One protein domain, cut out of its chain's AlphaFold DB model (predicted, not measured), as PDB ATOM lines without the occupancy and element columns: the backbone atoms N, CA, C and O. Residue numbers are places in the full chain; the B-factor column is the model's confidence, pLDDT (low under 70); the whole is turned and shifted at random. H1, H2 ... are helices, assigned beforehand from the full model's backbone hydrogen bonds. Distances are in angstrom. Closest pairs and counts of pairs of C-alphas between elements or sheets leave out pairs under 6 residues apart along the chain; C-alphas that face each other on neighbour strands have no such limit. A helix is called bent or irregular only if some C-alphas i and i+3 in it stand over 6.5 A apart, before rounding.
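This is residues 257 to 342 of the 343 residues of the protein "Hypothetical protein" of Rotaria magnacalcarata (UniProt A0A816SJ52). What would one see first in this model? One long helix, H2, makes nearly the whole length of a loose rod, and shorter pieces fold back beside it from both of its ends: H1 with its link along one stretch, H3 along the other. H4 follows H3 and slants off past H2 at a steep tilt. What is it made of, and how large is it? The printed part has 86 residues with four named helices, H1, H2, H3 and H4 in that order, and no named strand, and its class is all helix. It is loose, with a radius of gyration of the C-alphas of 17.0 A, and spans 58 by 22 by 18 A.

How does the first helix stand to the longest one? H1, residues 257 to 267, is near H2, residues 276 to 312, with 6 pairs of C-alphas within 10 A and no pair within 8 A. What follows at the other end of H2? H3, residues 318 to 328, forms a helical hairpin with H2: they touch through residues 304 to 311 of H2 alone, at a shallow tilt of 15 degrees, opposite ways. Their closest C-alphas, those of Val 311 and Ser 318, are 5.0 A apart, while H1 and H3 are only just apart, at 8.1 A. Where does the last helix go? H4, residues 330 to 340, is close to H2 but not clearly touching it, with the closest C-alphas, those of Asn 297 and Met 333, 7.7 A apart, at a steep tilt of 45 degrees, opposite ways. H4 is also close to H1 but not clearly touching it, with the C-alphas of Ile 260 and Phe 332 closest at 7.8 A, and it meets H3 only through their link. How complete are the helix backbones? Every O i to N i+4 pair is within hydrogen-bond range in H1 and H2, against 5 of 7 in H3 and 6 of 7 in H4.

Where do the first two helices lie? H1 begins at C-alpha 257 (-39.507, -46.468, 23.506) and is 15.5 A long. H2 runs 53.3 A, from C-alpha 276 (-10.958, -32.500, 36.603) to C-alpha 312 (-53.437, -38.365, 4.897). And the last two? H3 is 15.5 A long and neither bent nor irregular, but only just: C-alphas 325 and 328 are 6.1 A apart. H4 is 15.4 A long and ends at C-alpha 340 (-31.915, -27.154, 22.158).

How far does it reach, and is it cut? The two C-alphas farthest apart, those of Thr 275 and His 316, are 58.2 A apart, and the printed part has no cut. How are the helices linked? The links H2 to H3 and H3 to H4 are tight, and H1 to H2, with 8 residues, is short. Where is confidence low? Residues 269 to 272 and 324 to 342 have pLDDT under 70, against a mean of 75.7 over the printed part.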
ATOM      1  N   ASN A 257     -39.084 -46.653  22.119       76.69
ATOM      2  CA  ASN A 257     -39.507 -46.468  23.506       76.69
ATOM      3  C   ASN A 257     -38.493 -47.025  24.539       76.69
ATOM      4  O   ASN A 257     -38.197 -46.330  25.517       76.69
ATOM      5  N   PRO A 258     -37.903 -48.230  24.369       81.50
ATOM      6  CA  PRO A 258     -36.801 -48.700  25.209       81.50
ATOM      7  C   PRO A 258     -35.591 -47.761  25.216       81.50
ATOM      8  O   PRO A 258     -35.089 -47.454  26.298       81.50
ATOM      9  N   TRP A 259     -35.162 -47.270  24.047       84.00
ATOM     10  CA  TRP A 259     -34.017 -46.360  23.937       84.00
ATOM     11  C   TRP A 259     -34.276 -45.064  24.714       84.00
ATOM     12  O   TRP A 259     -33.457 -44.648  25.537       84.00
ATOM     13  N   ILE A 260     -35.467 -44.475  24.542       76.38
ATOM     14  CA  ILE A 260     -35.879 -43.254  25.249       76.38
ATOM     15  C   ILE A 260     -35.874 -43.482  26.767       76.38
ATOM     16  O   ILE A 260     -35.343 -42.663  27.522       76.38
ATOM     17  N   LYS A 261     -36.428 -44.607  27.233       78.19
ATOM     18  CA  LYS A 261     -36.454 -44.965  28.661       78.19
ATOM     19  C   LYS A 261     -35.054 -45.140  29.243       78.19
ATOM     20  O   LYS A 261     -34.792 -44.647  30.341       78.19
ATOM     21  N   GLU A 262     -34.163 -45.815  28.522       82.69
ATOM     22  CA  GLU A 262     -32.775 -46.014  28.942       82.69
ATOM     23  C   GLU A 262     -32.042 -44.673  29.070       82.69
ATOM     24  O   GLU A 262     -31.435 -44.384  30.105       82.69
ATOM     25  N   ARG A 263     -32.148 -43.806  28.055       79.69
ATOM     26  CA  ARG A 263     -31.503 -42.487  28.062       79.69
ATOM     27  C   ARG A 263     -32.050 -41.567  29.155       79.69
ATOM     28  O   ARG A 263     -31.263 -40.938  29.861       79.69
ATOM     29  N   LEU A 264     -33.367 -41.551  29.379       76.69
ATOM     30  CA  LEU A 264     -33.977 -40.818  30.498       76.69
ATOM     31  C   LEU A 264     -33.467 -41.301  31.863       76.69
ATOM     32  O   LEU A 264     -33.243 -40.487  32.761       76.69
ATOM     33  N   HIS A 265     -33.266 -42.611  32.032       78.44
ATOM     34  CA  HIS A 265     -32.720 -43.163  33.271       78.44
ATOM     35  C   HIS A 265     -31.282 -42.690  33.529       78.44
ATOM     36  O   HIS A 265     -30.963 -42.299  34.654       78.44
ATOM     37  N   ILE A 266     -30.439 -42.668  32.490       74.75
ATOM     38  CA  ILE A 266     -29.049 -42.195  32.576       74.75
ATOM     39  C   ILE A 266     -29.001 -40.705  32.947       74.75
ATOM     40  O   ILE A 266     -28.235 -40.323  33.833       74.75
ATOM     41  N   MET A 267     -29.843 -39.869  32.329       73.12
ATOM     42  CA  MET A 267     -29.863 -38.423  32.601       73.12
ATOM     43  C   MET A 267     -30.328 -38.064  34.017       73.12
ATOM     44  O   MET A 267     -29.889 -37.055  34.562       73.12
ATOM     45  N   ASN A 268     -31.174 -38.885  34.644       74.12
ATOM     46  CA  ASN A 268     -31.636 -38.649  36.017       74.12
ATOM     47  C   ASN A 268     -30.581 -38.978  37.094       74.12
ATOM     48  O   ASN A 268     -30.782 -38.631  38.255       74.12
ATOM     49  N   ASN A 269     -29.461 -39.618  36.735       68.56
ATOM     50  CA  ASN A 269     -28.346 -39.910  37.645       68.56
ATOM     51  C   ASN A 269     -26.991 -39.543  37.008       68.56
ATOM     52  O   ASN A 269     -26.159 -40.422  36.778       68.56
ATOM     53  N   PRO A 270     -26.728 -38.254  36.724       66.00
ATOM     54  CA  PRO A 270     -25.566 -37.856  35.930       66.00
ATOM     55  C   PRO A 270     -24.231 -38.066  36.661       66.00
ATOM     56  O   PRO A 270     -23.201 -38.180  36.006       66.00
ATOM     57  N   GLY A 271     -24.247 -38.164  37.998       65.69
ATOM     58  CA  GLY A 271     -23.056 -38.305  38.835       65.69
ATOM     59  C   GLY A 271     -22.143 -37.081  38.726       65.69
ATOM     60  O   GLY A 271     -21.435 -36.898  37.747       65.69
ATOM     61  N   THR A 272     -22.113 -36.217  39.738       68.12
ATOM     62  CA  THR A 272     -21.245 -35.031  39.695       68.12
ATOM     63  C   THR A 272     -19.800 -35.407  40.012       68.12
ATOM     64  O   THR A 272     -19.505 -35.953  41.076       68.12
ATOM     65  N   GLY A 273     -18.892 -35.106  39.088       74.00
ATOM     66  CA  GLY A 273     -17.464 -35.345  39.246       74.00
ATOM     67  C   GLY A 273     -16.772 -34.482  40.286       74.00
ATOM     68  O   GLY A 273     -17.056 -33.297  40.387       74.00
ATOM     69  N   THR A 274     -15.804 -35.053  41.005       79.25
ATOM     70  CA  THR A 274     -14.975 -34.324  41.985       79.25
ATOM     71  C   THR A 274     -13.553 -34.030  41.496       79.25
ATOM     72  O   THR A 274     -12.867 -33.195  42.081       79.25
ATOM     73  N   THR A 275     -13.114 -34.660  40.399       87.94
ATOM     74  CA  THR A 275     -11.774 -34.486  39.809       87.94
ATOM     75  C   THR A 275     -11.889 -33.973  38.377       87.94
ATOM     76  O   THR A 275     -12.719 -34.473  37.621       87.94
ATOM     77  N   LEU A 276     -11.003 -33.056  37.966       85.12
ATOM     78  CA  LEU A 276     -10.958 -32.500  36.603       85.12
ATOM     79  C   LEU A 276     -10.989 -33.583  35.509       85.12
ATOM     80  O   LEU A 276     -11.770 -33.482  34.572       85.12
ATOM     81  N   VAL A 277     -10.197 -34.650  35.667       87.25
ATOM     82  CA  VAL A 277     -10.147 -35.779  34.719       87.25
ATOM     83  C   VAL A 277     -11.507 -36.472  34.584       87.25
ATOM     84  O   VAL A 277     -11.921 -36.830  33.485       87.25
ATOM     85  N   PHE A 278     -12.226 -36.645  35.693       84.06
ATOM     86  CA  PHE A 278     -13.543 -37.277  35.685       84.06
ATOM     87  C   PHE A 278     -14.606 -36.345  35.088       84.06
ATOM     88  O   PHE A 278     -15.442 -36.799  34.315       84.06
ATOM     89  N   VAL A 279     -14.535 -35.039  35.369       85.88
ATOM     90  CA  VAL A 279     -15.410 -34.029  34.747       85.88
ATOM     91  C   VAL A 279     -15.204 -33.976  33.229       85.88
ATOM     92  O   VAL A 279     -16.179 -34.009  32.490       85.88
ATOM     93  N   GLN A 280     -13.958 -33.986  32.746       86.38
ATOM     94  CA  GLN A 280     -13.658 -34.036  31.308       86.38
ATOM     95  C   GLN A 280     -14.170 -35.326  30.648       86.38
ATOM     96  O   GLN A 280     -14.677 -35.294  29.528       86.38
ATOM     97  N   ALA A 281     -14.076 -36.467  31.340       85.62
ATOM     98  CA  ALA A 281     -14.634 -37.726  30.851       85.62
ATOM     99  C   ALA A 281     -16.172 -37.692  30.770       85.62
ATOM    100  O   ALA A 281     -16.738 -38.182  29.794       85.62
ATOM    101  N   LEU A 282     -16.845 -37.093  31.762       83.62
ATOM    102  CA  LEU A 282     -18.294 -36.874  31.735       83.62
ATOM    103  C   LEU A 282     -18.710 -35.938  30.599       83.62
ATOM    104  O   LEU A 282     -19.678 -36.237  29.909       83.62
ATOM    105  N   GLN A 283     -17.962 -34.858  30.368       85.25
ATOM    106  CA  GLN A 283     -18.230 -33.916  29.282       85.25
ATOM    107  C   GLN A 283     -18.132 -34.597  27.914       85.25
ATOM    108  O   GLN A 283     -19.074 -34.533  27.134       85.25
ATOM    109  N   LYS A 284     -17.064 -35.361  27.663       88.00
ATOM    110  CA  LYS A 284     -16.929 -36.131  26.418       88.00
ATOM    111  C   LYS A 284     -18.053 -37.160  26.238       88.00
ATOM    112  O   LYS A 284     -18.498 -37.422  25.123       88.00
ATOM    113  N   LYS A 285     -18.516 -37.768  27.335       85.00
ATOM    114  CA  LYS A 285     -19.667 -38.681  27.314       85.00
ATOM    115  C   LYS A 285     -20.969 -37.940  26.988       85.00
ATOM    116  O   LYS A 285     -21.819 -38.515  26.317       85.00
ATOM    117  N   HIS A 286     -21.114 -36.695  27.440       84.75
ATOM    118  CA  HIS A 286     -22.254 -35.841  27.121       84.75
ATOM    119  C   HIS A 286     -22.250 -35.400  25.652       84.75
ATOM    120  O   HIS A 286     -23.256 -35.580  24.986       84.75
ATOM    121  N   GLU A 287     -21.110 -34.969  25.110       86.88
ATOM    122  CA  GLU A 287     -20.966 -34.640  23.677       86.88
ATOM    123  C   GLU A 287     -21.333 -35.838  22.778       86.88
ATOM    124  O   GLU A 287     -22.032 -35.705  21.775       86.88
ATOM    125  N   SER A 288     -20.912 -37.051  23.161       85.50
ATOM    126  CA  SER A 288     -21.322 -38.278  22.462       85.50
ATOM    127  C   SER A 288     -22.827 -38.539  22.568       85.50
ATOM    128  O   SER A 288     -23.422 -39.043  21.621       85.50
ATOM    129  N   PHE A 289     -23.437 -38.225  23.712       84.06
ATOM    130  CA  PHE A 289     -24.879 -38.346  23.906       84.06
ATOM    131  C   PHE A 289     -25.653 -37.340  23.049       84.06
ATOM    132  O   PHE A 289     -26.652 -37.726  22.455       84.06
ATOM    133  N   GLU A 290     -25.194 -36.091  22.943       84.56
ATOM    134  CA  GLU A 290     -25.809 -35.076  22.078       84.56
ATOM    135  C   GLU A 290     -25.793 -35.514  20.609       84.56
ATOM    136  O   GLU A 290     -26.809 -35.420  19.924       84.56
ATOM    137  N   SER A 291     -24.677 -36.084  20.139       87.94
ATOM    138  CA  SER A 291     -24.601 -36.629  18.778       87.94
ATOM    139  C   SER A 291     -25.586 -37.783  18.550       87.94
ATOM    140  O   SER A 291     -26.254 -37.803  17.518       87.94
ATOM    141  N   ASP A 292     -25.689 -38.733  19.488       85.00
ATOM    142  CA  ASP A 292     -26.670 -39.828  19.415       85.00
ATOM    143  C   ASP A 292     -28.110 -39.286  19.439       85.00
ATOM    144  O   ASP A 292     -28.998 -39.811  18.767       85.00
ATOM    145  N   PHE A 293     -28.347 -38.237  20.231       84.12
ATOM    146  CA  PHE A 293     -29.655 -37.622  20.409       84.12
ATOM    147  C   PHE A 293     -30.159 -36.956  19.129       84.12
ATOM    148  O   PHE A 293     -31.329 -37.121  18.794       84.12
ATOM    149  N   ILE A 294     -29.286 -36.269  18.384       84.75
ATOM    150  CA  ILE A 294     -29.631 -35.660  17.089       84.75
ATOM    151  C   ILE A 294     -30.113 -36.732  16.103       84.75
ATOM    152  O   ILE A 294     -31.210 -36.615  15.560       84.75
ATOM    153  N   VAL A 295     -29.346 -37.815  15.936       87.25
ATOM    154  CA  VAL A 295     -29.701 -38.920  15.023       87.25
ATOM    155  C   VAL A 295     -31.027 -39.567  15.431       87.25
ATOM    156  O   VAL A 295     -31.875 -39.875  14.593       87.25
ATOM    157  N   GLN A 296     -31.235 -39.757  16.734       85.00
ATOM    158  CA  GLN A 296     -32.479 -40.319  17.241       85.00
ATOM    159  C   GLN A 296     -33.678 -39.385  17.013       85.00
ATOM    160  O   GLN A 296     -34.774 -39.855  16.702       85.00
ATOM    161  N   ASN A 297     -33.489 -38.075  17.180       83.31
ATOM    162  CA  ASN A 297     -34.529 -37.082  16.939       83.31
ATOM    163  C   ASN A 297     -34.972 -37.100  15.470       83.31
ATOM    164  O   ASN A 297     -36.170 -37.172  15.202       83.31
ATOM    165  N   GLU A 298     -34.021 -37.138  14.532       87.44
ATOM    166  CA  GLU A 298     -34.304 -37.284  13.097       87.44
ATOM    167  C   GLU A 298     -35.133 -38.549  12.821       87.44
ATOM    168  O   GLU A 298     -36.190 -38.477  12.193       87.44
ATOM    169  N   ARG A 299     -34.736 -39.696  13.390       87.56
ATOM    170  CA  ARG A 299     -35.491 -40.953  13.258       87.56
ATOM    171  C   ARG A 299     -36.914 -40.854  13.820       87.56
ATOM    172  O   ARG A 299     -37.859 -41.333  13.196       87.56
ATOM    173  N   CYS A 300     -37.096 -40.222  14.980       85.12
ATOM    174  CA  CYS A 300     -38.424 -40.022  15.573       85.12
ATOM    175  C   CYS A 300     -39.307 -39.123  14.695       85.12
ATOM    176  O   CYS A 300     -40.492 -39.414  14.515       85.12
ATOM    177  N   GLN A 301     -38.739 -38.063  14.111       84.88
ATOM    178  CA  GLN A 301     -39.446 -37.195  13.169       84.88
ATOM    179  C   GLN A 301     -39.868 -37.957  11.909       84.88
ATOM    180  O   GLN A 301     -41.001 -37.798  11.454       84.88
ATOM    181  N   GLU A 302     -39.011 -38.824  11.367       89.88
ATOM    182  CA  GLU A 302     -39.360 -39.674  10.224       89.88
ATOM    183  C   GLU A 302     -40.519 -40.627  10.543       89.88
ATOM    184  O   GLU A 302     -41.441 -40.763   9.735       89.88
ATOM    185  N   ILE A 303     -40.511 -41.259  11.723       86.94
ATOM    186  CA  ILE A 303     -41.590 -42.155  12.172       86.94
ATOM    187  C   ILE A 303     -42.911 -41.383  12.313       86.94
ATOM    188  O   ILE A 303     -43.955 -41.866  11.874       86.94
ATOM    189  N   LEU A 304     -42.892 -40.161  12.850       85.88
ATOM    190  CA  LEU A 304     -44.091 -39.315  12.937       85.88
ATOM    191  C   LEU A 304     -44.597 -38.883  11.562       85.88
ATOM    192  O   LEU A 304     -45.787 -38.984  11.275       85.88
ATOM    193  N   GLN A 305     -43.697 -38.478  10.665       89.06
ATOM    194  CA  GLN A 305     -44.063 -38.156   9.284       89.06
ATOM    195  C   GLN A 305     -44.647 -39.369   8.548       89.06
ATOM    196  O   GLN A 305     -45.531 -39.217   7.705       89.06
ATOM    197  N   GLN A 306     -44.176 -40.587   8.832       89.94
ATOM    198  CA  GLN A 306     -44.809 -41.810   8.330       89.94
ATOM    199  C   GLN A 306     -46.235 -41.965   8.879       89.94
ATOM    200  O   GLN A 306     -47.146 -42.199   8.087       89.94
ATOM    201  N   GLY A 307     -46.447 -41.754  10.181       87.88
ATOM    202  CA  GLY A 307     -47.774 -41.774  10.809       87.88
ATOM    203  C   GLY A 307     -48.742 -40.770  10.176       87.88
ATOM    204  O   GLY A 307     -49.826 -41.148   9.729       87.88
ATOM    205  N   HIS A 308     -48.321 -39.513  10.022       88.56
ATOM    206  CA  HIS A 308     -49.117 -38.477   9.358       88.56
ATOM    207  C   HIS A 308     -49.456 -38.831   7.907       88.56
ATOM    208  O   HIS A 308     -50.611 -38.702   7.503       88.56
ATOM    209  N   ARG A 309     -48.498 -39.365   7.136       91.12
ATOM    210  CA  ARG A 309     -48.764 -39.834   5.765       91.12
ATOM    211  C   ARG A 309     -49.822 -40.935   5.724       91.12
ATOM    212  O   ARG A 309     -50.660 -40.925   4.827       91.12
ATOM    213  N   LEU A 310     -49.825 -41.861   6.685       88.75
ATOM    214  CA  LEU A 310     -50.859 -42.902   6.766       88.75
ATOM    215  C   LEU A 310     -52.250 -42.308   7.029       88.75
ATOM    216  O   LEU A 310     -53.235 -42.777   6.456       88.75
ATOM    217  N   VAL A 311     -52.333 -41.252   7.840       88.69
ATOM    218  CA  VAL A 311     -53.585 -40.524   8.093       88.69
ATOM    219  C   VAL A 311     -54.051 -39.773   6.844       88.69
ATOM    220  O   VAL A 311     -55.216 -39.879   6.461       88.69
ATOM    221  N   GLU A 312     -53.147 -39.072   6.156       89.31
ATOM    222  CA  GLU A 312     -53.437 -38.365   4.897       89.31
ATOM    223  C   GLU A 312     -53.922 -39.313   3.791       89.31
ATOM    224  O   GLU A 312     -54.797 -38.966   2.995       89.31
ATOM    225  N   GLN A 313     -53.408 -40.544   3.769       88.56
ATOM    226  CA  GLN A 313     -53.837 -41.601   2.850       88.56
ATOM    227  C   GLN A 313     -55.221 -42.187   3.183       88.56
ATOM    228  O   GLN A 313     -55.685 -43.083   2.478       88.56
ATOM    229  N   ASN A 314     -55.915 -41.668   4.203       85.00
ATOM    230  CA  ASN A 314     -57.188 -42.182   4.712       85.00
ATOM    231  C   ASN A 314     -57.114 -43.661   5.119       85.00
ATOM    232  O   ASN A 314     -58.064 -44.416   4.890       85.00
ATOM    233  N   ASN A 315     -56.004 -44.081   5.737       83.19
ATOM    234  CA  ASN A 315     -55.893 -45.422   6.305       83.19
ATOM    235  C   ASN A 315     -57.050 -45.654   7.293       83.19
ATOM    236  O   ASN A 315     -57.323 -44.810   8.155       83.19
ATOM    237  N   HIS A 316     -57.729 -46.797   7.203       80.25
ATOM    238  CA  HIS A 316     -58.859 -47.131   8.080       80.25
ATOM    239  C   HIS A 316     -58.514 -47.133   9.586       80.25
ATOM    240  O   HIS A 316     -59.413 -47.064  10.428       80.25
ATOM    241  N   LEU A 317     -57.225 -47.170   9.937       80.56
ATOM    242  CA  LEU A 317     -56.692 -47.128  11.300       80.56
ATOM    243  C   LEU A 317     -56.248 -45.721  11.741       80.56
ATOM    244  O   LEU A 317     -55.729 -45.568  12.845       80.56
ATOM    245  N   SER A 318     -56.517 -44.672  10.954       84.75
ATOM    246  CA  SER A 318     -56.225 -43.268  11.309       84.75
ATOM    247  C   SER A 318     -56.648 -42.868  12.737       84.75
ATOM    248  O   SER A 318     -55.865 -42.212  13.423       84.75
ATOM    249  N   PRO A 319     -57.819 -43.291  13.272       81.19
ATOM    250  CA  PRO A 319     -58.193 -42.980  14.655       81.19
ATOM    251  C   PRO A 319     -57.256 -43.578  15.717       81.19
ATOM    252  O   PRO A 319     -57.200 -43.074  16.837       81.19
ATOM    253  N   GLN A 320     -56.579 -44.686  15.407       78.06
ATOM    254  CA  GLN A 320     -55.602 -45.322  16.294       78.06
ATOM    255  C   GLN A 320     -54.241 -44.639  16.172       78.06
ATOM    256  O   GLN A 320     -53.620 -44.382  17.197       78.06
ATOM    257  N   ILE A 321     -53.836 -44.279  14.950       79.19
ATOM    258  CA  ILE A 321     -52.598 -43.536  14.675       79.19
ATOM    259  C   ILE A 321     -52.605 -42.195  15.424       79.19
ATOM    260  O   ILE A 321     -51.713 -41.939  16.226       79.19
ATOM    261  N   ASN A 322     -53.680 -41.411  15.293       78.50
ATOM    262  CA  ASN A 322     -53.798 -40.106  15.959       78.50
ATOM    263  C   ASN A 322     -53.709 -40.197  17.494       78.50
ATOM    264  O   ASN A 322     -53.122 -39.337  18.139       78.50
ATOM    265  N   LYS A 323     -54.257 -41.260  18.105       72.50
ATOM    266  CA  LYS A 323     -54.153 -41.468  19.563       72.50
ATOM    267  C   LYS A 323     -52.723 -41.724  20.030       72.50
ATOM    268  O   LYS A 323     -52.413 -41.490  21.196       72.50
ATOM    269  N   VAL A 324     -51.904 -42.300  19.162       67.50
ATOM    270  CA  VAL A 324     -50.528 -42.685  19.462       67.50
ATOM    271  C   VAL A 324     -49.587 -41.493  19.269       67.50
ATOM    272  O   VAL A 324     -48.746 -41.270  20.143       67.50
ATOM    273  N   ASP A 325     -49.795 -40.690  18.217       62.00
ATOM    274  CA  ASP A 325     -49.106 -39.404  18.012       62.00
ATOM    275  C   ASP A 325     -49.259 -38.489  19.243       62.00
ATOM    276  O   ASP A 325     -48.273 -37.939  19.740       62.00
ATOM    277  N   ASP A 326     -50.465 -38.425  19.820       57.66
ATOM    278  CA  ASP A 326     -50.759 -37.598  20.998       57.66
ATOM    279  C   ASP A 326     -50.075 -38.078  22.301       57.66
ATOM    280  O   ASP A 326     -49.885 -37.296  23.237       57.66
ATOM    281  N   ALA A 327     -49.715 -39.363  22.408       57.59
ATOM    282  CA  ALA A 327     -49.374 -39.994  23.689       57.59
ATOM    283  C   ALA A 327     -47.917 -40.470  23.826       57.59
ATOM    284  O   ALA A 327     -47.410 -40.532  24.949       57.59
ATOM    285  N   ALA A 328     -47.245 -40.848  22.732       55.03
ATOM    286  CA  ALA A 328     -45.977 -41.586  22.802       55.03
ATOM    287  C   ALA A 328     -44.716 -40.725  22.604       55.03
ATOM    288  O   ALA A 328     -43.723 -40.950  23.296       55.03
ATOM    289  N   LEU A 329     -44.740 -39.742  21.695       57.59
ATOM    290  CA  LEU A 329     -43.538 -38.988  21.291       57.59
ATOM    291  C   LEU A 329     -43.541 -37.512  21.708       57.59
ATOM    292  O   LEU A 329     -42.471 -36.955  21.955       57.59
ATOM    293  N   LEU A 330     -44.714 -36.896  21.893       55.19
ATOM    294  CA  LEU A 330     -44.848 -35.499  22.336       55.19
ATOM    295  C   LEU A 330     -44.059 -35.155  23.618       55.19
ATOM    296  O   LEU A 330     -43.389 -34.122  23.637       55.19
ATOM    297  N   PRO A 331     -44.041 -35.996  24.677       54.09
ATOM    298  CA  PRO A 331     -43.255 -35.703  25.880       54.09
ATOM    299  C   PRO A 331     -41.732 -35.738  25.663       54.09
ATOM    300  O   PRO A 331     -40.992 -35.137  26.445       54.09
ATOM    301  N   PHE A 332     -41.258 -36.465  24.644       53.03
ATOM    302  CA  PHE A 332     -39.840 -36.570  24.293       53.03
ATOM    303  C   PHE A 332     -39.410 -35.421  23.374       53.03
ATOM    304  O   PHE A 332     -38.415 -34.766  23.671       53.03
ATOM    305  N   MET A 333     -40.204 -35.104  22.346       52.66
ATOM    306  CA  MET A 333     -39.956 -33.959  21.457       52.66
ATOM    307  C   MET A 333     -39.976 -32.628  22.213       52.66
ATOM    308  O   MET A 333     -39.082 -31.812  22.034       52.66
ATOM    309  N   TRP A 334     -40.906 -32.452  23.161       50.06
ATOM    310  CA  TRP A 334     -40.918 -31.256  24.009       50.06
ATOM    311  C   TRP A 334     -39.641 -31.115  24.852       50.06
ATOM    312  O   TRP A 334     -39.171 -30.009  25.090       50.06
ATOM    313  N   LYS A 335     -39.040 -32.228  25.300       48.50
ATOM    314  CA  LYS A 335     -37.754 -32.191  26.012       48.50
ATOM    315  C   LYS A 335     -36.569 -31.952  25.077       48.50
ATOM    316  O   LYS A 335     -35.611 -31.341  25.532       48.50
ATOM    317  N   ALA A 336     -36.630 -32.403  23.823       49.44
ATOM    318  CA  ALA A 336     -35.629 -32.104  22.798       49.44
ATOM    319  C   ALA A 336     -35.576 -30.598  22.500       49.44
ATOM    320  O   ALA A 336     -34.508 -30.004  22.620       49.44
ATOM    321  N   ASP A 337     -36.735 -29.975  22.264       45.12
ATOM    322  CA  ASP A 337     -36.859 -28.526  22.036       45.12
ATOM    323  C   ASP A 337     -36.363 -27.708  23.240       45.12
ATOM    324  O   ASP A 337     -35.749 -26.652  23.095       45.12
ATOM    325  N   VAL A 338     -36.603 -28.208  24.459       44.16
ATOM    326  CA  VAL A 338     -36.082 -27.591  25.685       44.16
ATOM    327  C   VAL A 338     -34.572 -27.798  25.814       44.16
ATOM    328  O   VAL A 338     -33.911 -26.901  26.299       44.16
ATOM    329  N   VAL A 339     -33.982 -28.919  25.396       45.19
ATOM    330  CA  VAL A 339     -32.515 -29.094  25.435       45.19
ATOM    331  C   VAL A 339     -31.827 -28.216  24.384       45.19
ATOM    332  O   VAL A 339     -30.825 -27.580  24.703       45.19
ATOM    333  N   GLU A 340     -32.397 -28.091  23.182       43.41
ATOM    334  CA  GLU A 340     -31.915 -27.154  22.158       43.41
ATOM    335  C   GLU A 340     -31.994 -25.690  22.616       43.41
ATOM    336  O   GLU A 340     -31.148 -24.891  22.233       43.41
ATOM    337  N   SER A 341     -32.951 -25.327  23.479       36.53
ATOM    338  CA  SER A 341     -33.060 -23.962  24.012       36.53
ATOM    339  C   SER A 341     -32.085 -23.644  25.160       36.53
ATOM    340  O   SER A 341     -32.165 -22.552  25.727       36.53
ATOM    341  N   TRP A 342     -31.257 -24.605  25.591       34.47
ATOM    342  CA  TRP A 342     -30.257 -24.442  26.665       34.47
ATOM    343  C   TRP A 342     -28.816 -24.395  26.136       34.47
ATOM    344  O   TRP A 342     -27.895 -24.148  26.921       34.47
TER     345      TRP A 342